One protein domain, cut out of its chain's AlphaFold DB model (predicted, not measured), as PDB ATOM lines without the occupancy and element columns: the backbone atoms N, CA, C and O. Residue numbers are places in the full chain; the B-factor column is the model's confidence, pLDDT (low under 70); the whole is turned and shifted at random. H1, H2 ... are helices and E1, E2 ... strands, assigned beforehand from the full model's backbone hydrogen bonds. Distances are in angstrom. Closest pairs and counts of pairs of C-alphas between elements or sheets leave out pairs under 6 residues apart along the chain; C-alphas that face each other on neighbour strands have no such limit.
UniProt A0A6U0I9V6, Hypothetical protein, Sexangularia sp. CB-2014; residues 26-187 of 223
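What this domain is: This is residues 26 to 187 of the 223 residues of the protein "Hypothetical protein" of Sexangularia sp. CB-2014 (UniProt A0A6U0I9V6). A curled, strongly twisted sheet of five parallel strands makes the core, and the long last helix, H8, passes slantwise over it. H3, H4, H6 and H7 are set round the sheet, each grazing it with part of its length, while the short H1 and H2 lie far out, off the sheet. The 162 printed residues hold eight named helices and five named strands, E1 H1 H2 E2 H3 E3 H4 E4 H5 H6 E5 H7 H8 along the chain; the sheet's order is E1 E2 E3 E4 E5, the class mixed. The whole is compact, with a radius of gyration of the C-alphas of 15.2 A, and rounded, spanning 38 by 32 by 30 A.

How they stand to each other: Begin with E1, residues 26 to 29, an edge strand, where N 26 and O 51 of E2, residues 51 to 56, are 2.8 A apart, within hydrogen-bond range. Next come E3, residues 74 to 77, with N 56 and O 76 at 2.8 A, and E4, residues 101 to 105, with N 75 and O 101 at 2.8 A. E5, residues 135 to 137, is the other edge, with N 135 and O 102 at 2.8 A. H8, residues 171 to 185, has a height over the sheet of 8.9 A; its closest C-alphas to E5 are Ala 173 and Leu 135, 5.3 A. H3, residues 59 to 67, and H4, residues 89 to 97, touch at Leu 66 and Val 95, their closest C-alphas, 7.1 A, at a steep tilt of 38 degrees, the same way. H6, residues 115 to 128, touches H5, residues 107 to 110, only at the corner, closest at C-alphas 115 and 109, 5.1 A. H7, residues 149 to 158, is near H6. H1, residues 37 to 41, and H2, residues 43 to 47, meet only through their link. The O i to N i+4 pairs are within range throughout H2, H3, H4, H6, H7 and H8; H1 has 0 of 1 but 2 of 2 O i to N i+3 pairs, and H5 is too short for an i+4 pair. Each two successive strands with the helices between them form a strand-helix-strand unit, parallel neighbours joined by a right-handed crossover: E1, H1 H2, E2; E2, H3, E3; E3, H4, E4; E4, H5 H6, E5.

Where its parts are: Find E1 at C-alpha 26 (139.358, 129.273, 132.721); E2 runs 16.3 A, H6 19.6 A. H8 runs 21.3 A to C-alpha 185 at (134.453, 132.881, 120.342).

The domain as a whole: The farthest C-alphas, Pro 112 and Glu 187, are 42.7 A apart. The printed part has no cut; the links E3 to H4, E5 to H7 and H7 to H8 are long. Look for pLDDT under 70 at residues 29 to 48, 87 and 187.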
ATOM      1  N   LEU A  26     139.857 130.492 132.102       77.88
ATOM      2  CA  LEU A  26     139.358 129.273 132.721       77.88
ATOM      3  C   LEU A  26     140.326 128.122 132.434       77.88
ATOM      4  O   LEU A  26     140.572 127.747 131.285       77.88
ATOM      5  N   HIS A  27     140.872 127.549 133.500       79.19
ATOM      6  CA  HIS A  27     141.716 126.367 133.426       79.19
ATOM      7  C   HIS A  27     140.937 125.134 133.875       79.19
ATOM      8  O   HIS A  27     140.393 125.113 134.977       79.19
ATOM      9  N   VAL A  28     140.917 124.095 133.043       76.31
ATOM     10  CA  VAL A  28     140.258 122.825 133.354       76.31
ATOM     11  C   VAL A  28     141.281 121.698 133.338       76.31
ATOM     12  O   VAL A  28     142.025 121.519 132.382       76.31
ATOM     13  N   THR A  29     141.312 120.874 134.374       69.69
ATOM     14  CA  THR A  29     142.100 119.637 134.347       69.69
ATOM     15  C   THR A  29     141.191 118.506 133.891       69.69
ATOM     16  O   THR A  29     140.190 118.238 134.549       69.69
ATOM     17  N   ILE A  30     141.512 117.836 132.777       64.94
ATOM     18  CA  ILE A  30     140.756 116.649 132.350       64.94
ATOM     19  C   ILE A  30     141.293 115.440 133.128       64.94
ATOM     20  O   ILE A  30     142.438 115.037 132.901       64.94
ATOM     21  N   PRO A  31     140.502 114.831 134.032       58.19
ATOM     22  CA  PRO A  31     140.955 113.668 134.777       58.19
ATOM     23  C   PRO A  31     141.178 112.461 133.855       58.19
ATOM     24  O   PRO A  31     140.545 112.295 132.800       58.19
ATOM     25  N   LYS A  32     142.092 111.580 134.276       53.44
ATOM     26  CA  LYS A  32     142.304 110.281 133.628       53.44
ATOM     27  C   LYS A  32     140.990 109.491 133.655       53.44
ATOM     28  O   LYS A  32     140.329 109.431 134.684       53.44
ATOM     29  N   GLY A  33     140.602 108.919 132.515       49.03
ATOM     30  CA  GLY A  33     139.391 108.095 132.404       49.03
ATOM     31  C   GLY A  33     138.092 108.831 132.057       49.03
ATOM     32  O   GLY A  33     137.081 108.164 131.858       49.03
ATOM     33  N   LEU A  34     138.087 110.164 131.907       50.94
ATOM     34  CA  LEU A  34     136.898 110.871 131.415       50.94
ATOM     35  C   LEU A  34     136.673 110.571 129.920       50.94
ATOM     36  O   LEU A  34     137.188 111.267 129.045       50.94
ATOM     37  N   ALA A  35     135.956 109.488 129.623       47.22
ATOM     38  CA  ALA A  35     135.647 109.060 128.257       47.22
ATOM     39  C   ALA A  35     134.809 110.100 127.497       47.22
ATOM     40  O   ALA A  35     134.894 110.185 126.273       47.22
ATOM     41  N   ASP A  36     134.046 110.913 128.232       51.53
ATOM     42  CA  ASP A  36     133.070 111.824 127.662       51.53
ATOM     43  C   ASP A  36     133.486 113.290 127.835       51.53
ATOM     44  O   ASP A  36     133.129 113.974 128.795       51.53
ATOM     45  N   THR A  37     134.264 113.796 126.879       54.34
ATOM     46  CA  THR A  37     134.565 115.231 126.783       54.34
ATOM     47  C   THR A  37     133.392 116.036 126.216       54.34
ATOM     48  O   THR A  37     133.514 117.247 126.061       54.34
ATOM     49  N   ARG A  38     132.243 115.409 125.902       52.28
ATOM     50  CA  ARG A  38     131.080 116.096 125.314       52.28
ATOM     51  C   ARG A  38     130.502 117.169 126.235       52.28
ATOM     52  O   ARG A  38     130.073 118.201 125.739       52.28
ATOM     53  N   ARG A  39     130.568 116.980 127.561       52.31
ATOM     54  CA  ARG A  39     130.111 117.980 128.550       52.31
ATOM     55  C   ARG A  39     131.035 119.191 128.698       52.31
ATOM     56  O   ARG A  39     130.597 120.203 129.224       52.31
ATOM     57  N   LEU A  40     132.286 119.110 128.231       54.12
ATOM     58  CA  LEU A  40     133.125 120.304 128.091       54.12
ATOM     59  C   LEU A  40     132.625 121.183 126.938       54.12
ATOM     60  O   LEU A  40     132.754 122.393 127.011       54.12
ATOM     61  N   GLY A  41     132.012 120.588 125.909       51.06
ATOM     62  CA  GLY A  41     131.505 121.276 124.720       51.06
ATOM     63  C   GLY A  41     130.225 122.084 124.918       51.06
ATOM     64  O   GLY A  41     129.603 122.450 123.923       51.06
ATOM     65  N   ASP A  42     129.813 122.352 126.157       57.84
ATOM     66  CA  ASP A  42     128.689 123.246 126.383       57.84
ATOM     67  C   ASP A  42     129.116 124.670 125.996       57.84
ATOM     68  O   ASP A  42     130.068 125.226 126.550       57.84
ATOM     69  N   ALA A  43     128.446 125.254 124.997       59.34
ATOM     70  CA  ALA A  43     128.765 126.584 124.468       59.34
ATOM     71  C   ALA A  43     128.736 127.665 125.567       59.34
ATOM     72  O   ALA A  43     129.366 128.714 125.438       59.34
ATOM     73  N   SER A  44     128.042 127.383 126.671       62.66
ATOM     74  CA  SER A  44     128.031 128.173 127.898       62.66
ATOM     75  C   SER A  44     129.438 128.408 128.475       62.66
ATOM     76  O   SER A  44     129.771 129.544 128.802       62.66
ATOM     77  N   LEU A  45     130.311 127.393 128.522       62.69
ATOM     78  CA  LEU A  45     131.668 127.512 129.083       62.69
ATOM     79  C   LEU A  45     132.564 128.433 128.250       62.69
ATOM     80  O   LEU A  45     133.330 129.218 128.810       62.69
ATOM     81  N   ALA A  46     132.437 128.379 126.923       62.81
ATOM     82  CA  ALA A  46     133.174 129.254 126.012       62.81
ATOM     83  C   ALA A  46     132.711 130.722 126.087       62.81
ATOM     84  O   ALA A  46     133.468 131.620 125.728       62.81
ATOM     85  N   ARG A  47     131.485 130.978 126.569       66.00
ATOM     86  CA  ARG A  47     130.956 132.335 126.792       66.00
ATOM     87  C   ARG A  47     131.403 132.941 128.121       66.00
ATOM     88  O   ARG A  47     131.500 134.157 128.220       66.00
ATOM     89  N   CYS A  48     131.677 132.115 129.130       69.12
ATOM     90  CA  CYS A  48     132.012 132.582 130.478       69.12
ATOM     91  C   CYS A  48     133.496 132.920 130.684       69.12
ATOM     92  O   CYS A  48     133.859 133.412 131.750       69.12
ATOM     93  N   CYS A  49     134.370 132.625 129.719       73.31
ATOM     94  CA  CYS A  49     135.803 132.879 129.849       73.31
ATOM     95  C   CYS A  49     136.415 133.390 128.545       73.31
ATOM     96  O   CYS A  49     135.926 133.102 127.455       73.31
ATOM     97  N   ASP A  50     137.503 134.151 128.665       79.25
ATOM     98  CA  ASP A  50     138.266 134.600 127.506       79.25
ATOM     99  C   ASP A  50     139.125 133.473 126.964       79.25
ATOM    100  O   ASP A  50     139.109 133.217 125.770       79.25
ATOM    101  N   ILE A  51     139.868 132.788 127.835       85.12
ATOM    102  CA  ILE A  51     140.816 131.750 127.433       85.12
ATOM    103  C   ILE A  51     140.461 130.443 128.113       85.12
ATOM    104  O   ILE A  51     140.346 130.373 129.335       85.12
ATOM    105  N   LEU A  52     140.417 129.385 127.315       85.88
ATOM    106  CA  LEU A  52     140.224 128.028 127.781       85.88
ATOM    107  C   LEU A  52     141.522 127.234 127.675       85.88
ATOM    108  O   LEU A  52     142.127 127.125 126.599       85.88
ATOM    109  N   SER A  53     141.937 126.643 128.792       89.06
ATOM    110  CA  SER A  53     143.129 125.807 128.833       89.06
ATOM    111  C   SER A  53     142.915 124.482 129.534       89.06
ATOM    112  O   SER A  53     142.077 124.367 130.429       89.06
ATOM    113  N   VAL A  54     143.709 123.484 129.144       88.12
ATOM    114  CA  VAL A  54     143.594 122.126 129.666       88.12
ATOM    115  C   VAL A  54     144.918 121.551 130.136       88.12
ATOM    116  O   VAL A  54     145.924 121.711 129.454       88.12
ATOM    117  N   THR A  55     144.919 120.841 131.266       88.44
ATOM    118  CA  THR A  55     146.072 120.022 131.673       88.44
ATOM    119  C   THR A  55     146.031 118.648 131.010       88.44
ATOM    120  O   THR A  55     145.054 117.909 131.141       88.44
ATOM    121  N   ILE A  56     147.113 118.296 130.318       87.00
ATOM    122  CA  ILE A  56     147.316 117.014 129.650       87.00
ATOM    123  C   ILE A  56     148.162 116.109 130.545       87.00
ATOM    124  O   ILE A  56     149.278 116.462 130.915       87.00
ATOM    125  N   ALA A  57     147.631 114.932 130.878       81.62
ATOM    126  CA  ALA A  57     148.312 113.966 131.743       81.62
ATOM    127  C   ALA A  57     149.105 112.894 130.975       81.62
ATOM    128  O   ALA A  57     150.053 112.333 131.513       81.62
ATOM    129  N   ASP A  58     148.686 112.569 129.751       83.38
ATOM    130  CA  ASP A  58     149.263 111.520 128.904       83.38
ATOM    131  C   ASP A  58     148.856 111.732 127.433       83.38
ATOM    132  O   ASP A  58     148.012 112.578 127.107       83.38
ATOM    133  N   GLY A  59     149.456 110.979 126.512       84.62
ATOM    134  CA  GLY A  59     149.141 111.072 125.090       84.62
ATOM    135  C   GLY A  59     147.717 110.655 124.743       84.62
ATOM    136  O   GLY A  59     147.185 111.147 123.751       84.62
ATOM    137  N   ALA A  60     147.059 109.814 125.547       83.75
ATOM    138  CA  ALA A  60     145.658 109.454 125.325       83.75
ATOM    139  C   ALA A  60     144.720 110.637 125.631       83.75
ATOM    140  O   ALA A  60     143.756 110.882 124.903       83.75
ATOM    141  N   ALA A  61     145.004 111.415 126.680       83.19
ATOM    142  CA  ALA A  61     144.339 112.686 126.954       83.19
ATOM    143  C   ALA A  61     144.578 113.693 125.824       83.19
ATOM    144  O   ALA A  61     143.623 114.310 125.351       83.19
ATOM    145  N   LEU A  62     145.816 113.790 125.325       86.81
ATOM    146  CA  LEU A  62     146.123 114.648 124.182       86.81
ATOM    147  C   LEU A  62     145.341 114.230 122.931       86.81
ATOM    148  O   LEU A  62     144.740 115.077 122.282       86.81
ATOM    149  N   GLN A  63     145.296 112.939 122.599       86.88
ATOM    150  CA  GLN A  63     144.544 112.439 121.445       86.88
ATOM    151  C   GLN A  63     143.049 112.747 121.548       86.88
ATOM    152  O   GLN A  63     142.465 113.210 120.570       86.88
ATOM    153  N   ARG A  64     142.441 112.559 122.726       84.81
ATOM    154  CA  ARG A  64     141.033 112.922 122.968       84.81
ATOM    155  C   ARG A  64     140.789 114.413 122.756       84.81
ATOM    156  O   ARG A  64     139.864 114.782 122.040       84.81
ATOM    157  N   VAL A  65     141.655 115.263 123.308       84.62
ATOM    158  CA  VAL A  65     141.601 116.716 123.095       84.62
ATOM    159  C   VAL A  65     141.695 117.047 121.605       84.62
ATOM    160  O   VAL A  65     140.842 117.756 121.071       84.62
ATOM    161  N   LEU A  66     142.668 116.464 120.906       86.75
ATOM    162  CA  LEU A  66     142.899 116.693 119.482       86.75
ATOM    163  C   LEU A  66     141.764 116.191 118.579       86.75
ATOM    164  O   LEU A  66     141.566 116.782 117.513       86.75
ATOM    165  N   ALA A  67     141.043 115.148 118.992       84.81
ATOM    166  CA  ALA A  67     139.873 114.606 118.303       84.81
ATOM    167  C   ALA A  67     138.572 115.361 118.625       84.81
ATOM    168  O   ALA A  67     137.616 115.285 117.858       84.81
ATOM    169  N   SER A  68     138.521 116.094 119.738       78.75
ATOM    170  CA  SER A  68     137.345 116.876 120.122       78.75
ATOM    171  C   SER A  68     137.247 118.184 119.335       78.75
ATOM    172  O   SER A  68     138.264 118.814 119.043       78.75
ATOM    173  N   SER A  69     136.034 118.662 119.072       75.69
ATOM    174  CA  SER A  69     135.771 119.999 118.514       75.69
ATOM    175  C   SER A  69     135.903 121.128 119.549       75.69
ATOM    176  O   SER A  69     135.521 122.261 119.279       75.69
ATOM    177  N   PHE A  70     136.433 120.835 120.740       74.94
ATOM    178  CA  PHE A  70     136.424 121.770 121.858       74.94
ATOM    179  C   PHE A  70     137.363 122.973 121.597       74.94
ATOM    180  O   PHE A  70     138.496 122.753 121.147       74.94
ATOM    181  N   PRO A  71     136.925 124.218 121.883       78.94
ATOM    182  CA  PRO A  71     137.671 125.478 121.723       78.94
ATOM    183  C   PRO A  71     138.914 125.668 122.623       78.94
ATOM    184  O   PRO A  71     139.165 126.747 123.156       78.94
ATOM    185  N   ILE A  72     139.722 124.628 122.827       86.38
ATOM    186  CA  ILE A  72     140.924 124.716 123.663       86.38
ATOM    187  C   ILE A  72     141.955 125.607 122.986       86.38
ATOM    188  O   ILE A  72     142.271 125.420 121.816       86.38
ATOM    189  N   THR A  73     142.521 126.536 123.752       88.50
ATOM    190  CA  THR A  73     143.573 127.439 123.280       88.50
ATOM    191  C   THR A  73     144.944 127.043 123.817       88.50
ATOM    192  O   THR A  73     145.926 127.048 123.078       88.50
ATOM    193  N   ILE A  74     145.021 126.668 125.095       92.19
ATOM    194  CA  ILE A  74     146.293 126.367 125.762       92.19
ATOM    195  C   ILE A  74     146.288 124.933 126.302       92.19
ATOM    196  O   ILE A  74     145.357 124.510 126.988       92.19
ATOM    197  N   LEU A  75     147.361 124.201 126.021       92.62
ATOM    198  CA  LEU A  75     147.660 122.871 126.537       92.62
ATOM    199  C   LEU A  75     148.747 122.985 127.606       92.62
ATOM    200  O   LEU A  75     149.923 123.163 127.293       92.62
ATOM    201  N   ARG A  76     148.363 122.854 128.869       92.06
ATOM    202  CA  ARG A  76     149.290 122.760 129.994       92.06
ATOM    203  C   ARG A  76     149.763 121.326 130.141       92.06
ATOM    204  O   ARG A  76     148.962 120.394 130.063       92.06
ATOM    205  N   LEU A  77     151.050 121.141 130.388       87.81
ATOM    206  CA  LEU A  77     151.590 119.842 130.761       87.81
ATOM    207  C   LEU A  77     151.792 119.780 132.277       87.81
ATOM    208  O   LEU A  77     152.287 120.735 132.873       87.81
ATOM    209  N   ASP A  78     151.415 118.663 132.898       87.56
ATOM    210  CA  ASP A  78     151.816 118.372 134.276       87.56
ATOM    211  C   ASP A  78     153.277 117.905 134.271       87.56
ATOM    212  O   ASP A  78     153.578 116.749 133.973       87.56
ATOM    213  N   LEU A  79     154.193 118.826 134.570       89.00
ATOM    214  CA  LEU A  79     155.633 118.585 134.563       89.00
ATOM    215  C   LEU A  79     156.090 117.775 135.781       89.00
ATOM    216  O   LEU A  79     157.222 117.289 135.807       89.00
ATOM    217  N   THR A  80     155.225 117.598 136.784       84.56
ATOM    218  CA  THR A  80     155.539 116.776 137.959       84.56
ATOM    219  C   THR A  80     155.585 115.285 137.634       84.56
ATOM    220  O   THR A  80     156.165 114.502 138.389       84.56
ATOM    221  N   LYS A  81     155.024 114.889 136.486       84.94
ATOM    222  CA  LYS A  81     154.992 113.511 136.004       84.94
ATOM    223  C   LYS A  81     155.787 113.377 134.699       84.94
ATOM    224  O   LYS A  81     155.826 114.313 133.900       84.94
ATOM    225  N   PRO A  82     156.419 112.218 134.445       83.25
ATOM    226  CA  PRO A  82     156.998 111.937 133.139       83.25
ATOM    227  C   PRO A  82     155.915 111.960 132.057       83.25
ATOM    228  O   PRO A  82     154.837 111.391 132.236       83.25
ATOM    229  N   PHE A  83     156.218 112.595 130.928       83.44
ATOM    230  CA  PHE A  83     155.399 112.536 129.724       83.44
ATOM    231  C   PHE A  83     156.237 111.922 128.606       83.44
ATOM    232  O   PHE A  83     157.249 112.492 128.200       83.44
ATOM    233  N   ASP A  84     155.848 110.752 128.109       77.00
ATOM    234  CA  ASP A  84     156.702 109.984 127.190       77.00
ATOM    235  C   ASP A  84     156.300 110.097 125.715       77.00
ATOM    236  O   ASP A  84     157.042 109.684 124.825       77.00
ATOM    237  N   ASP A  85     155.184 110.764 125.424       78.75
ATOM    238  CA  ASP A  85     154.598 110.847 124.083       78.75
ATOM    239  C   ASP A  85     155.210 111.926 123.164       78.75
ATOM    240  O   ASP A  85     154.672 112.221 122.090       78.75
ATOM    241  N   PHE A  86     156.364 112.495 123.530       74.69
ATOM    242  CA  PHE A  86     157.072 113.514 122.736       74.69
ATOM    243  C   PHE A  86     157.542 113.026 121.356       74.69
ATOM    244  O   PHE A  86     157.784 113.836 120.465       74.69
ATOM    245  N   THR A  87     157.640 111.711 121.144       63.16
ATOM    246  CA  THR A  87     158.081 111.102 119.874       63.16
ATOM    247  C   THR A  87     157.002 111.116 118.787       63.16
ATOM    248  O   THR A  87     157.287 110.923 117.603       63.16
ATOM    249  N   LYS A  88     155.738 111.377 119.144       77.38
ATOM    250  CA  LYS A  88     154.615 111.351 118.197       77.38
ATOM    251  C   LYS A  88     154.483 112.693 117.470       77.38
ATOM    252  O   LYS A  88     153.525 113.439 117.680       77.38
ATOM    253  N   HIS A  89     155.396 112.972 116.537       80.19
ATOM    254  CA  HIS A  89     155.420 114.208 115.733       80.19
ATOM    255  C   HIS A  89     154.067 114.592 115.103       80.19
ATOM    256  O   HIS A  89     153.761 115.777 114.960       80.19
ATOM    257  N   LYS A  90     153.231 113.607 114.739       86.50
ATOM    258  CA  LYS A  90     151.881 113.846 114.197       86.50
ATOM    259  C   LYS A  90     150.993 114.638 115.166       86.50
ATOM    260  O   LYS A  90     150.277 115.531 114.718       86.50
ATOM    261  N   MET A  91     151.075 114.359 116.469       87.56
ATOM    262  CA  MET A  91     150.269 115.046 117.484       87.56
ATOM    263  C   MET A  91     150.696 116.509 117.621       87.56
ATOM    264  O   MET A  91     149.854 117.394 117.555       87.56
ATOM    265  N   PHE A  92     152.002 116.784 117.681       88.31
ATOM    266  CA  PHE A  92     152.538 118.152 117.733       88.31
ATOM    267  C   PHE A  92     152.171 118.978 116.496       88.31
ATOM    268  O   PHE A  92     151.765 120.134 116.613       88.31
ATOM    269  N   LYS A  93     152.225 118.371 115.301       88.50
ATOM    270  CA  LYS A  93     151.747 119.021 114.070       88.50
ATOM    271  C   LYS A  93     150.249 119.324 114.121       88.50
ATOM    272  O   LYS A  93     149.828 120.362 113.620       88.50
ATOM    273  N   GLN A  94     149.441 118.442 114.709       89.94
ATOM    274  CA  GLN A  94     148.003 118.664 114.860       89.94
ATOM    275  C   GLN A  94     147.689 119.765 115.877       89.94
ATOM    276  O   GLN A  94     146.815 120.580 115.598       89.94
ATOM    277  N   VAL A  95     148.423 119.833 116.993       90.69
ATOM    278  CA  VAL A  95     148.345 120.946 117.957       90.69
ATOM    279  C   VAL A  95     148.588 122.271 117.237       90.69
ATOM    280  O   VAL A  95     147.727 123.146 117.261       90.69
ATOM    281  N   LYS A  96     149.701 122.363 116.497       89.88
ATOM    282  CA  LYS A  96     150.055 123.553 115.712       89.88
ATOM    283  C   LYS A  96     148.990 123.909 114.672       89.88
ATOM    284  O   LYS A  96     148.618 125.069 114.555       89.88
ATOM    285  N   ARG A  97     148.478 122.921 113.927       88.94
ATOM    286  CA  ARG A  97     147.427 123.134 112.913       88.94
ATOM    287  C   ARG A  97     146.138 123.690 113.520       88.94
ATOM    288  O   ARG A  97     145.438 124.438 112.855       88.94
ATOM    289  N   ARG A  98     145.832 123.317 114.762       87.06
ATOM    290  CA  ARG A  98     144.666 123.808 115.505       87.06
ATOM    291  C   ARG A  98     144.910 125.142 116.217       87.06
ATOM    292  O   ARG A  98     144.046 125.542 116.973       87.06
ATOM    293  N   GLY A  99     146.064 125.789 116.034       87.88
ATOM    294  CA  GLY A  99     146.367 127.073 116.681       87.88
ATOM    295  C   GLY A  99     146.584 126.994 118.196       87.88
ATOM    296  O   GLY A  99     146.722 128.026 118.845       87.88
ATOM    297  N   MET A 100     146.645 125.786 118.761       91.06
ATOM    298  CA  MET A 100     146.844 125.590 120.194       91.06
ATOM    299  C   MET A 100     148.302 125.808 120.588       91.06
ATOM    300  O   MET A 100     149.225 125.440 119.855       91.06
ATOM    301  N   LEU A 101     148.501 126.329 121.795       93.38
ATOM    302  CA  LEU A 101     149.820 126.576 122.365       93.38
ATOM    303  C   LEU A 101     150.105 125.625 123.515       93.38
ATOM    304  O   LEU A 101     149.229 125.324 124.321       93.38
ATOM    305  N   TRP A 102     151.352 125.182 123.609       94.25
ATOM    306  CA  TRP A 102     151.836 124.494 124.797       94.25
ATOM    307  C   TRP A 102     152.170 125.507 125.883       94.25
ATOM    308  O   TRP A 102     152.719 126.562 125.583       94.25
ATOM    309  N   GLU A 103     151.877 125.167 127.131       94.38
ATOM    310  CA  GLU A 103     152.235 125.950 128.306       94.38
ATOM    311  C   GLU A 103     153.208 125.183 129.202       94.38
ATOM    312  O   GLU A 103     152.992 124.009 129.523       94.38
ATOM    313  N   ILE A 104     154.248 125.892 129.639       94.19
ATOM    314  CA  ILE A 104     155.170 125.484 130.694       94.19
ATOM    315  C   ILE A 104     154.934 126.395 131.891       94.19
ATOM    316  O   ILE A 104     155.116 127.610 131.820       94.19
ATOM    317  N   ASP A 105     154.558 125.775 132.999       93.44
ATOM    318  CA  ASP A 105     154.438 126.437 134.285       93.44
ATOM    319  C   ASP A 105     155.786 126.410 135.016       93.44
ATOM    320  O   ASP A 105     156.308 125.347 135.372       93.44
ATOM    321  N   VAL A 106     156.345 127.595 135.241       93.56
ATOM    322  CA  VAL A 106     157.654 127.781 135.865       93.56
ATOM    323  C   VAL A 106     157.653 127.420 137.348       93.56
ATOM    324  O   VAL A 106     158.692 126.969 137.840       93.56
ATOM    325  N   ALA A 107     156.524 127.513 138.059       92.94
ATOM    326  CA  ALA A 107     156.456 127.080 139.456       92.94
ATOM    327  C   ALA A 107     156.855 125.602 139.600       92.94
ATOM    328  O   ALA A 107     157.615 125.233 140.496       92.94
ATOM    329  N   GLN A 108     156.455 124.753 138.649       92.25
ATOM    330  CA  GLN A 108     156.795 123.325 138.659       92.25
ATOM    331  C   GLN A 108     158.281 123.049 138.388       92.25
ATOM    332  O   GLN A 108     158.791 121.999 138.785       92.25
ATOM    333  N   LEU A 109     158.989 123.983 137.741       92.62
ATOM    334  CA  LEU A 109     160.429 123.882 137.490       92.62
ATOM    335  C   LEU A 109     161.260 124.198 138.738       92.62
ATOM    336  O   LEU A 109     162.383 123.711 138.865       92.62
ATOM    337  N   VAL A 110     160.733 125.005 139.662       89.38
ATOM    338  CA  VAL A 110     161.447 125.389 140.889       89.38
ATOM    339  C   VAL A 110     161.120 124.483 142.078       89.38
ATOM    340  O   VAL A 110     161.909 124.430 143.023       89.38
ATOM    341  N   THR A 111     160.029 123.712 142.016       89.50
ATOM    342  CA  THR A 111     159.628 122.754 143.058       89.50
ATOM    343  C   THR A 111     160.665 121.634 143.242       89.50
ATOM    344  O   THR A 111     160.839 120.808 142.342       89.50
ATOM    345  N   PRO A 112     161.338 121.525 144.408       88.94
ATOM    346  CA  PRO A 112     162.480 120.621 144.584       88.94
ATOM    347  C   PRO A 112     162.182 119.138 144.338       88.94
ATOM    348  O   PRO A 112     163.011 118.440 143.756       88.94
ATOM    349  N   SER A 113     161.006 118.660 144.754       90.31
ATOM    350  CA  SER A 113     160.619 117.245 144.681       90.31
ATOM    351  C   SER A 113     160.450 116.735 143.247       90.31
ATOM    352  O   SER A 113     160.744 115.575 142.974       90.31
ATOM    353  N   SER A 114     160.017 117.596 142.323       90.00
ATOM    354  CA  SER A 114     159.751 117.247 140.923       90.00
ATOM    355  C   SER A 114     160.696 117.911 139.926       90.00
ATOM    356  O   SER A 114     160.626 117.600 138.738       90.00
ATOM    357  N   ARG A 115     161.599 118.795 140.374       92.81
ATOM    358  CA  ARG A 115     162.439 119.647 139.512       92.81
ATOM    359  C   ARG A 115     163.161 118.884 138.410       92.81
ATOM    360  O   ARG A 115     163.178 119.327 137.270       92.81
ATOM    361  N   ARG A 116     163.767 117.737 138.732       93.12
ATOM    362  CA  ARG A 116     164.517 116.942 137.744       93.12
ATOM    363  C   ARG A 116     163.616 116.480 136.602       93.12
ATOM    364  O   ARG A 116     163.941 116.709 135.440       93.12
ATOM    365  N   THR A 117     162.492 115.860 136.951       92.06
ATOM    366  CA  THR A 117     161.483 115.392 135.998       92.06
ATOM    367  C   THR A 117     160.913 116.562 135.208       92.06
ATOM    368  O   THR A 117     160.836 116.493 133.986       92.06
ATOM    369  N   ALA A 118     160.602 117.666 135.886       94.00
ATOM    370  CA  ALA A 118     160.017 118.842 135.268       94.00
ATOM    371  C   ALA A 118     160.950 119.473 134.228       94.00
ATOM    372  O   ALA A 118     160.520 119.730 133.105       94.00
ATOM    373  N   LEU A 119     162.238 119.636 134.553       94.75
ATOM    374  CA  LEU A 119     163.252 120.130 133.618       94.75
ATOM    375  C   LEU A 119     163.409 119.195 132.413       94.75
ATOM    376  O   LEU A 119     163.365 119.655 131.277       94.75
ATOM    377  N   GLN A 120     163.530 117.882 132.636       93.25
ATOM    378  CA  GLN A 120     163.667 116.908 131.546       93.25
ATOM    379  C   GLN A 120     162.457 116.921 130.604       93.25
ATOM    380  O   GLN A 120     162.614 116.964 129.383       93.25
ATOM    381  N   THR A 121     161.249 116.907 131.163       92.81
ATOM    382  CA  THR A 121     159.996 116.961 130.407       92.81
ATOM    383  C   THR A 121     159.870 118.282 129.644       92.81
ATOM    384  O   THR A 121     159.542 118.271 128.458       92.81
ATOM    385  N   ALA A 122     160.191 119.414 130.275       94.12
ATOM    386  CA  ALA A 122     160.137 120.734 129.650       94.12
ATOM    387  C   ALA A 122     161.141 120.876 128.493       94.12
ATOM    388  O   ALA A 122     160.762 121.324 127.412       94.12
ATOM    389  N   THR A 123     162.389 120.427 128.661       93.88
ATOM    390  CA  THR A 123     163.392 120.431 127.583       93.88
ATOM    391  C   THR A 123     162.952 119.560 126.403       93.88
ATOM    392  O   THR A 123     163.050 119.980 125.247       93.88
ATOM    393  N   ARG A 124     162.401 118.365 126.669       92.81
ATOM    394  CA  ARG A 124     161.849 117.487 125.619       92.81
ATOM    395  C   ARG A 124     160.667 118.140 124.900       92.81
ATOM    396  O   ARG A 124     160.584 118.044 123.676       92.81
ATOM    397  N   LEU A 125     159.785 118.823 125.631       92.12
ATOM    398  CA  LEU A 125     158.655 119.557 125.065       92.12
ATOM    399  C   LEU A 125     159.126 120.676 124.133       92.12
ATOM    400  O   LEU A 125     158.686 120.732 122.984       92.12
ATOM    401  N   VAL A 126     160.045 121.527 124.598       92.69
ATOM    402  CA  VAL A 126     160.616 122.622 123.801       92.69
ATOM    403  C   VAL A 126     161.222 122.076 122.509       92.69
ATOM    404  O   VAL A 126     160.875 122.556 121.428       92.69
ATOM    405  N   ALA A 127     162.023 121.010 122.587       91.12
ATOM    406  CA  ALA A 127     162.584 120.359 121.405       91.12
ATOM    407  C   ALA A 127     161.495 119.818 120.453       91.12
ATOM    408  O   ALA A 127     161.556 120.041 119.242       91.12
ATOM    409  N   ALA A 128     160.459 119.161 120.987       90.06
ATOM    410  CA  ALA A 128     159.370 118.583 120.198       90.06
ATOM    411  C   ALA A 128     158.498 119.633 119.483       90.06
ATOM    412  O   ALA A 128     157.920 119.343 118.431       90.06
ATOM    413  N   THR A 129     158.411 120.860 120.010       87.88
ATOM    414  CA  THR A 129     157.621 121.946 119.395       87.88
ATOM    415  C   THR A 129     158.227 122.512 118.105       87.88
ATOM    416  O   THR A 129     157.529 123.209 117.356       87.88
ATOM    417  N   GLY A 130     159.502 122.213 117.814       80.44
ATOM    418  CA  GLY A 130     160.147 122.542 116.539       80.44
ATOM    419  C   GLY A 130     160.147 124.038 116.213       80.44
ATOM    420  O   GLY A 130     159.973 124.422 115.058       80.44
ATOM    421  N   GLY A 131     160.273 124.893 117.233       75.00
ATOM    422  CA  GLY A 131     160.337 126.346 117.075       75.00
ATOM    423  C   GLY A 131     158.988 127.069 117.042       75.00
ATOM    424  O   GLY A 131     158.985 128.272 116.768       75.00
ATOM    425  N   THR A 132     157.884 126.364 117.315       81.69
ATOM    426  CA  THR A 132     156.587 126.966 117.672       81.69
ATOM    427  C   THR A 132     156.701 127.576 119.074       81.69
ATOM    428  O   THR A 132     157.295 126.928 119.938       81.69
ATOM    429  N   PRO A 133     156.183 128.790 119.326       84.06
ATOM    430  CA  PRO A 133     156.285 129.395 120.647       84.06
ATOM    431  C   PRO A 133     155.559 128.543 121.695       84.06
ATOM    432  O   PRO A 133     154.426 128.108 121.494       84.06
ATOM    433  N   VAL A 134     156.244 128.305 122.811       93.12
ATOM    434  CA  VAL A 134     155.682 127.717 124.031       93.12
ATOM    435  C   VAL A 134     155.414 128.871 124.988       93.12
ATOM    436  O   VAL A 134     156.278 129.730 125.153       93.12
ATOM    437  N   LEU A 135     154.228 128.906 125.587       94.69
ATOM    438  CA  LEU A 135     153.847 129.913 126.566       94.69
ATOM    439  C   LEU A 135     154.476 129.578 127.920       94.69
ATOM    440  O   LEU A 135     154.227 128.509 128.473       94.69
ATOM    441  N   PHE A 136     155.257 130.499 128.471       94.12
ATOM    442  CA  PHE A 136     155.794 130.365 129.823       94.12
ATOM    443  C   PHE A 136     154.938 131.157 130.800       94.12
ATOM    444  O   PHE A 136     154.720 132.354 130.612       94.12
ATOM    445  N   THR A 137     154.457 130.496 131.850       92.94
ATOM    446  CA  THR A 137     153.631 131.116 132.889       92.94
ATOM    447  C   THR A 137     154.256 130.944 134.265       92.94
ATOM    448  O   THR A 137     155.046 130.033 134.498       92.94
ATOM    449  N   ASN A 138     153.929 131.855 135.183       92.12
ATOM    450  CA  ASN A 138     154.482 131.828 136.534       92.12
ATOM    451  C   ASN A 138     153.914 130.691 137.394       92.12
ATOM    452  O   ASN A 138     154.652 130.166 138.217       92.12
ATOM    453  N   GLY A 139     152.616 130.378 137.253       88.31
ATOM    454  CA  GLY A 139     151.889 129.418 138.107       88.31
ATOM    455  C   GLY A 139     152.109 129.616 139.609       88.31
ATOM    456  O   GLY A 139     152.080 128.660 140.374       88.31
ATOM    457  N   ALA A 140     152.385 130.854 140.017       88.31
ATOM    458  CA  ALA A 140     152.802 131.192 141.363       88.31
ATOM    459  C   ALA A 140     151.599 131.233 142.315       88.31
ATOM    460  O   ALA A 140     150.683 132.026 142.111       88.31
ATOM    461  N   ASP A 141     151.657 130.449 143.392       88.25
ATOM    462  CA  ASP A 141     150.663 130.489 144.478       88.25
ATOM    463  C   ASP A 141     150.909 131.645 145.462       88.25
ATOM    464  O   ASP A 141     150.058 131.979 146.283       88.25
ATOM    465  N   THR A 142     152.095 132.259 145.402       88.94
ATOM    466  CA  THR A 142     152.482 133.375 146.271       88.94
ATOM    467  C   THR A 142     153.096 134.513 145.454       88.94
ATOM    468  O   THR A 142     153.797 134.246 144.474       88.94
ATOM    469  N   PRO A 143     152.926 135.785 145.865       89.50
ATOM    470  CA  PRO A 143     153.530 136.920 145.162       89.50
ATOM    471  C   PRO A 143     155.059 136.832 145.038       89.50
ATOM    472  O   PRO A 143     155.628 137.264 144.043       89.50
ATOM    473  N   LEU A 144     155.731 136.218 146.018       89.25
ATOM    474  CA  LEU A 144     157.190 136.043 146.033       89.25
ATOM    475  C   LEU A 144     157.697 135.038 144.982       89.25
ATOM    476  O   LEU A 144     158.875 135.046 144.617       89.25
ATOM    477  N   ALA A 145     156.815 134.167 144.491       87.88
ATOM    478  CA  ALA A 145     157.132 133.214 143.435       87.88
ATOM    479  C   ALA A 145     156.961 133.805 142.023       87.88
ATOM    480  O   ALA A 145     157.321 133.143 141.052       87.88
ATOM    481  N   LEU A 146     156.476 135.048 141.891       91.81
ATOM    482  CA  LEU A 146     156.392 135.726 140.599       91.81
ATOM    483  C   LEU A 146     157.788 136.001 140.018       91.81
ATOM    484  O   LEU A 146     158.767 136.260 140.727       91.81
ATOM    485  N   ARG A 147     157.868 135.934 138.694       91.88
ATOM    486  CA  ARG A 147     159.043 136.245 137.883       91.88
ATOM    487  C   ARG A 147     158.671 137.254 136.814       91.88
ATOM    488  O   ARG A 147     157.542 137.252 136.308       91.88
ATOM    489  N   THR A 148     159.628 138.114 136.479       92.38
ATOM    490  CA  THR A 148     159.440 139.110 135.425       92.38
ATOM    491  C   THR A 148     159.398 138.428 134.051       92.38
ATOM    492  O   THR A 148     159.927 137.324 133.891       92.38
ATOM    493  N   PRO A 149     158.821 139.061 133.016       91.44
ATOM    494  CA  PRO A 149     158.856 138.507 131.661       91.44
ATOM    495  C   PRO A 149     160.277 138.220 131.150       91.44
ATOM    496  O   PRO A 149     160.482 137.254 130.416       91.44
ATOM    497  N   ALA A 150     161.265 139.022 131.564       91.62
ATOM    498  CA  ALA A 150     162.670 138.804 131.228       91.62
ATOM    499  C   ALA A 150     163.219 137.519 131.872       91.62
ATOM    500  O   ALA A 150     163.868 136.724 131.190       91.62
ATOM    501  N   ASP A 151     162.890 137.267 133.142       93.56
ATOM    502  CA  ASP A 151     163.275 136.037 133.843       93.56
ATOM    503  C   ASP A 151     162.651 134.798 133.192       93.56
ATOM    504  O   ASP A 151     163.322 133.782 133.006       93.56
ATOM    505  N   LEU A 152     161.375 134.878 132.794       94.00
ATOM    506  CA  LEU A 152     160.706 133.799 132.061       94.00
ATOM    507  C   LEU A 152     161.412 133.515 130.726       94.00
ATOM    508  O   LEU A 152     161.601 132.352 130.365       94.00
ATOM    509  N   GLY A 153     161.858 134.561 130.023       93.56
ATOM    510  CA  GLY A 153     162.674 134.433 128.816       93.56
ATOM    511  C   GLY A 153     164.013 133.738 129.080       93.56
ATOM    512  O   GLY A 153     164.388 132.827 128.343       93.56
ATOM    513  N   ALA A 154     164.711 134.099 130.160       94.19
ATOM    514  CA  ALA A 154     165.967 133.456 130.551       94.19
ATOM    515  C   ALA A 154     165.776 131.964 130.885       94.19
ATOM    516  O   ALA A 154     166.553 131.115 130.439       94.19
ATOM    517  N   ILE A 155     164.699 131.622 131.598       94.56
ATOM    518  CA  ILE A 155     164.326 130.231 131.885       94.56
ATOM    519  C   ILE A 155     164.030 129.480 130.583       94.56
ATOM    520  O   ILE A 155     164.534 128.375 130.389       94.56
ATOM    521  N   ALA A 156     163.285 130.084 129.655       94.56
ATOM    522  CA  ALA A 156     163.003 129.479 128.358       94.56
ATOM    523  C   ALA A 156     164.291 129.165 127.575       94.56
ATOM    524  O   ALA A 156     164.422 128.071 127.017       94.56
ATOM    525  N   VAL A 157     165.270 130.078 127.585       95.06
ATOM    526  CA  VAL A 157     166.584 129.853 126.959       95.06
ATOM    527  C   VAL A 157     167.309 128.667 127.591       95.06
ATOM    528  O   VAL A 157     167.812 127.809 126.868       95.06
ATOM    529  N   SER A 158     167.300 128.554 128.924       94.44
ATOM    530  CA  SER A 158     167.927 127.421 129.625       94.44
ATOM    531  C   SER A 158     167.317 126.056 129.271       94.44
ATOM    532  O   SER A 158     167.979 125.027 129.392       94.44
ATOM    533  N   LEU A 159     166.073 126.040 128.780       94.50
ATOM    534  CA  LEU A 159     165.372 124.837 128.329       94.50
ATOM    535  C   LEU A 159     165.556 124.544 126.831       94.50
ATOM    536  O   LEU A 159     164.995 123.565 126.338       94.50
ATOM    537  N   GLY A 160     166.332 125.362 126.113       93.62
ATOM    538  CA  GLY A 160     166.669 125.157 124.703       93.62
ATOM    539  C   GLY A 160     165.904 126.041 123.717       93.62
ATOM    540  O   GLY A 160     166.001 125.821 122.509       93.62
ATOM    541  N   VAL A 161     165.154 127.046 124.183       94.19
ATOM    542  CA  VAL A 161     164.601 128.069 123.282       94.19
ATOM    543  C   VAL A 161     165.747 128.956 122.771       94.19
ATOM    544  O   VAL A 161     166.548 129.436 123.572       94.19
ATOM    545  N   PRO A 162     165.850 129.230 121.456       93.50
ATOM    546  CA  PRO A 162     166.854 130.160 120.946       93.50
ATOM    547  C   PRO A 162     166.697 131.552 121.569       93.50
ATOM    548  O   PRO A 162     165.578 132.048 121.668       93.50
ATOM    549  N   VAL A 163     167.805 132.222 121.904       92.69
ATOM    550  CA  VAL A 163     167.798 133.566 122.528       92.69
ATOM    551  C   VAL A 163     166.951 134.564 121.735       92.69
ATOM    552  O   VAL A 163     166.140 135.284 122.310       92.69
ATOM    553  N   ALA A 164     167.049 134.536 120.402       91.88
ATOM    554  CA  ALA A 164     166.257 135.388 119.511       91.88
ATOM    555  C   ALA A 164     164.732 135.186 119.640       91.88
ATOM    556  O   ALA A 164     163.961 136.058 119.259       91.88
ATOM    557  N   LYS A 165     164.290 134.040 120.172       90.81
ATOM    558  CA  LYS A 165     162.879 133.691 120.391       90.81
ATOM    559  C   LYS A 165     162.454 133.789 121.858       90.81
ATOM    560  O   LYS A 165     161.300 133.502 122.162       90.81
ATOM    561  N   ALA A 166     163.337 134.199 122.769       89.62
ATOM    562  CA  ALA A 166     163.032 134.249 124.198       89.62
ATOM    563  C   ALA A 166     161.908 135.246 124.530       89.62
ATOM    564  O   ALA A 166     161.045 134.953 125.345       89.62
ATOM    565  N   ALA A 167     161.859 136.402 123.861       86.06
ATOM    566  CA  ALA A 167     160.771 137.366 124.051       86.06
ATOM    567  C   ALA A 167     159.418 136.851 123.514       86.06
ATOM    568  O   ALA A 167     158.357 137.190 124.043       86.06
ATOM    569  N   ALA A 168     159.452 135.990 122.491       86.81
ATOM    570  CA  ALA A 168     158.257 135.430 121.870       86.81
ATOM    571  C   ALA A 168     157.520 134.433 122.782       86.81
ATOM    572  O   ALA A 168     156.312 134.255 122.646       86.81
ATOM    573  N   THR A 169     158.206 133.804 123.742       86.31
ATOM    574  CA  THR A 169     157.594 132.819 124.655       86.31
ATOM    575  C   THR A 169     156.676 133.434 125.711       86.31
ATOM    576  O   THR A 169     155.901 132.721 126.351       86.31
ATOM    577  N   THR A 170     156.741 134.753 125.890       85.94
ATOM    578  CA  THR A 170     155.874 135.499 126.805       85.94
ATOM    579  C   THR A 170     154.899 136.361 126.014       85.94
ATOM    580  O   THR A 170     153.704 136.079 126.001       85.94
ATOM    581  N   ARG A 171     155.395 137.369 125.290       86.75
ATOM    582  CA  ARG A 171     154.551 138.362 124.615       86.75
ATOM    583  C   ARG A 171     153.794 137.782 123.423       86.75
ATOM    584  O   ARG A 171     152.571 137.876 123.371       86.75
ATOM    585  N   GLU A 172     154.506 137.199 122.463       89.12
ATOM    586  CA  GLU A 172     153.885 136.692 121.230       89.12
ATOM    587  C   GLU A 172     153.013 135.469 121.512       89.12
ATOM    588  O   GLU A 172     151.894 135.394 121.019       89.12
ATOM    589  N   ALA A 173     153.476 134.548 122.362       90.75
ATOM    590  CA  ALA A 173     152.691 133.397 122.793       90.75
ATOM    591  C   ALA A 173     151.381 133.822 123.481       90.75
ATOM    592  O   ALA A 173     150.325 133.276 123.171       90.75
ATOM    593  N   ALA A 174     151.415 134.825 124.367       88.94
ATOM    594  CA  ALA A 174     150.203 135.339 125.005       88.94
ATOM    595  C   ALA A 174     149.257 136.010 123.996       88.94
ATOM    596  O   ALA A 174     148.056 135.741 124.010       88.94
ATOM    597  N   ALA A 175     149.786 136.825 123.078       88.62
ATOM    598  CA  ALA A 175     148.991 137.462 122.029       88.62
ATOM    599  C   ALA A 175     148.352 136.435 121.078       88.62
ATOM    600  O   ALA A 175     147.182 136.568 120.717       88.62
ATOM    601  N   LEU A 176     149.087 135.380 120.713       89.31
ATOM    602  CA  LEU A 176     148.579 134.267 119.912       89.31
ATOM    603  C   LEU A 176     147.464 133.515 120.642       89.31
ATOM    604  O   LEU A 176     146.444 133.216 120.026       89.31
ATOM    605  N   ALA A 177     147.620 133.260 121.947       89.19
ATOM    606  CA  ALA A 177     146.572 132.641 122.757       89.19
ATOM    607  C   ALA A 177     145.296 133.494 122.756       89.19
ATOM    608  O   ALA A 177     144.214 132.986 122.482       89.19
ATOM    609  N   LEU A 178     145.425 134.798 123.012       88.88
ATOM    610  CA  LEU A 178     144.296 135.730 123.035       88.88
ATOM    611  C   LEU A 178     143.606 135.843 121.676       88.88
ATOM    612  O   LEU A 178     142.381 135.795 121.598       88.88
ATOM    613  N   THR A 179     144.388 135.937 120.600       87.69
ATOM    614  CA  THR A 179     143.861 136.011 119.233       87.69
ATOM    615  C   THR A 179     143.108 134.734 118.882       87.69
ATOM    616  O   THR A 179     141.970 134.796 118.427       87.69
ATOM    617  N   HIS A 180     143.700 133.568 119.151       86.44
ATOM    618  CA  HIS A 180     143.049 132.285 118.912       86.44
ATOM    619  C   HIS A 180     141.744 132.170 119.709       86.44
ATOM    620  O   HIS A 180     140.689 131.902 119.138       86.44
ATOM    621  N   ALA A 181     141.778 132.480 121.002       84.31
ATOM    622  CA  ALA A 181     140.596 132.512 121.850       84.31
ATOM    623  C   ALA A 181     139.490 133.449 121.321       84.31
ATOM    624  O   ALA A 181     138.315 133.080 121.302       84.31
ATOM    625  N   ALA A 182     139.847 134.644 120.846       82.75
ATOM    626  CA  ALA A 182     138.899 135.576 120.241       82.75
ATOM    627  C   ALA A 182     138.275 135.016 118.951       82.75
ATOM    628  O   ALA A 182     137.055 135.040 118.812       82.75
ATOM    629  N   THR A 183     139.083 134.444 118.047       82.25
ATOM    630  CA  THR A 183     138.579 133.843 116.792       82.25
ATOM    631  C   THR A 183     137.624 132.684 117.045       82.25
ATOM    632  O   THR A 183     136.632 132.506 116.344       82.25
ATOM    633  N   VAL A 184     137.901 131.911 118.088       76.94
ATOM    634  CA  VAL A 184     137.096 130.768 118.485       76.94
ATOM    635  C   VAL A 184     135.745 131.205 119.058       76.94
ATOM    636  O   VAL A 184     134.725 130.600 118.736       76.94
ATOM    637  N   ARG A 185     135.709 132.284 119.850       74.12
ATOM    638  CA  ARG A 185     134.453 132.881 120.342       74.12
ATOM    639  C   ARG A 185     133.628 133.532 119.236       74.12
ATOM    640  O   ARG A 185     132.407 133.519 119.317       74.12
ATOM    641  N   ALA A 186     134.283 134.043 118.199       71.25
ATOM    642  CA  ALA A 186     133.637 134.551 116.993       71.25
ATOM    643  C   ALA A 186     133.184 133.434 116.024       71.25
ATOM    644  O   ALA A 186     132.902 133.722 114.863       71.25
ATOM    645  N   GLU A 187     133.157 132.165 116.461       65.75
ATOM    646  CA  GLU A 187     132.770 130.989 115.661       65.75
ATOM    647  C   GLU A 187     133.584 130.824 114.359       65.75
ATOM    648  O   GLU A 187     133.100 130.303 113.356       65.75
TER     649      GLU A 187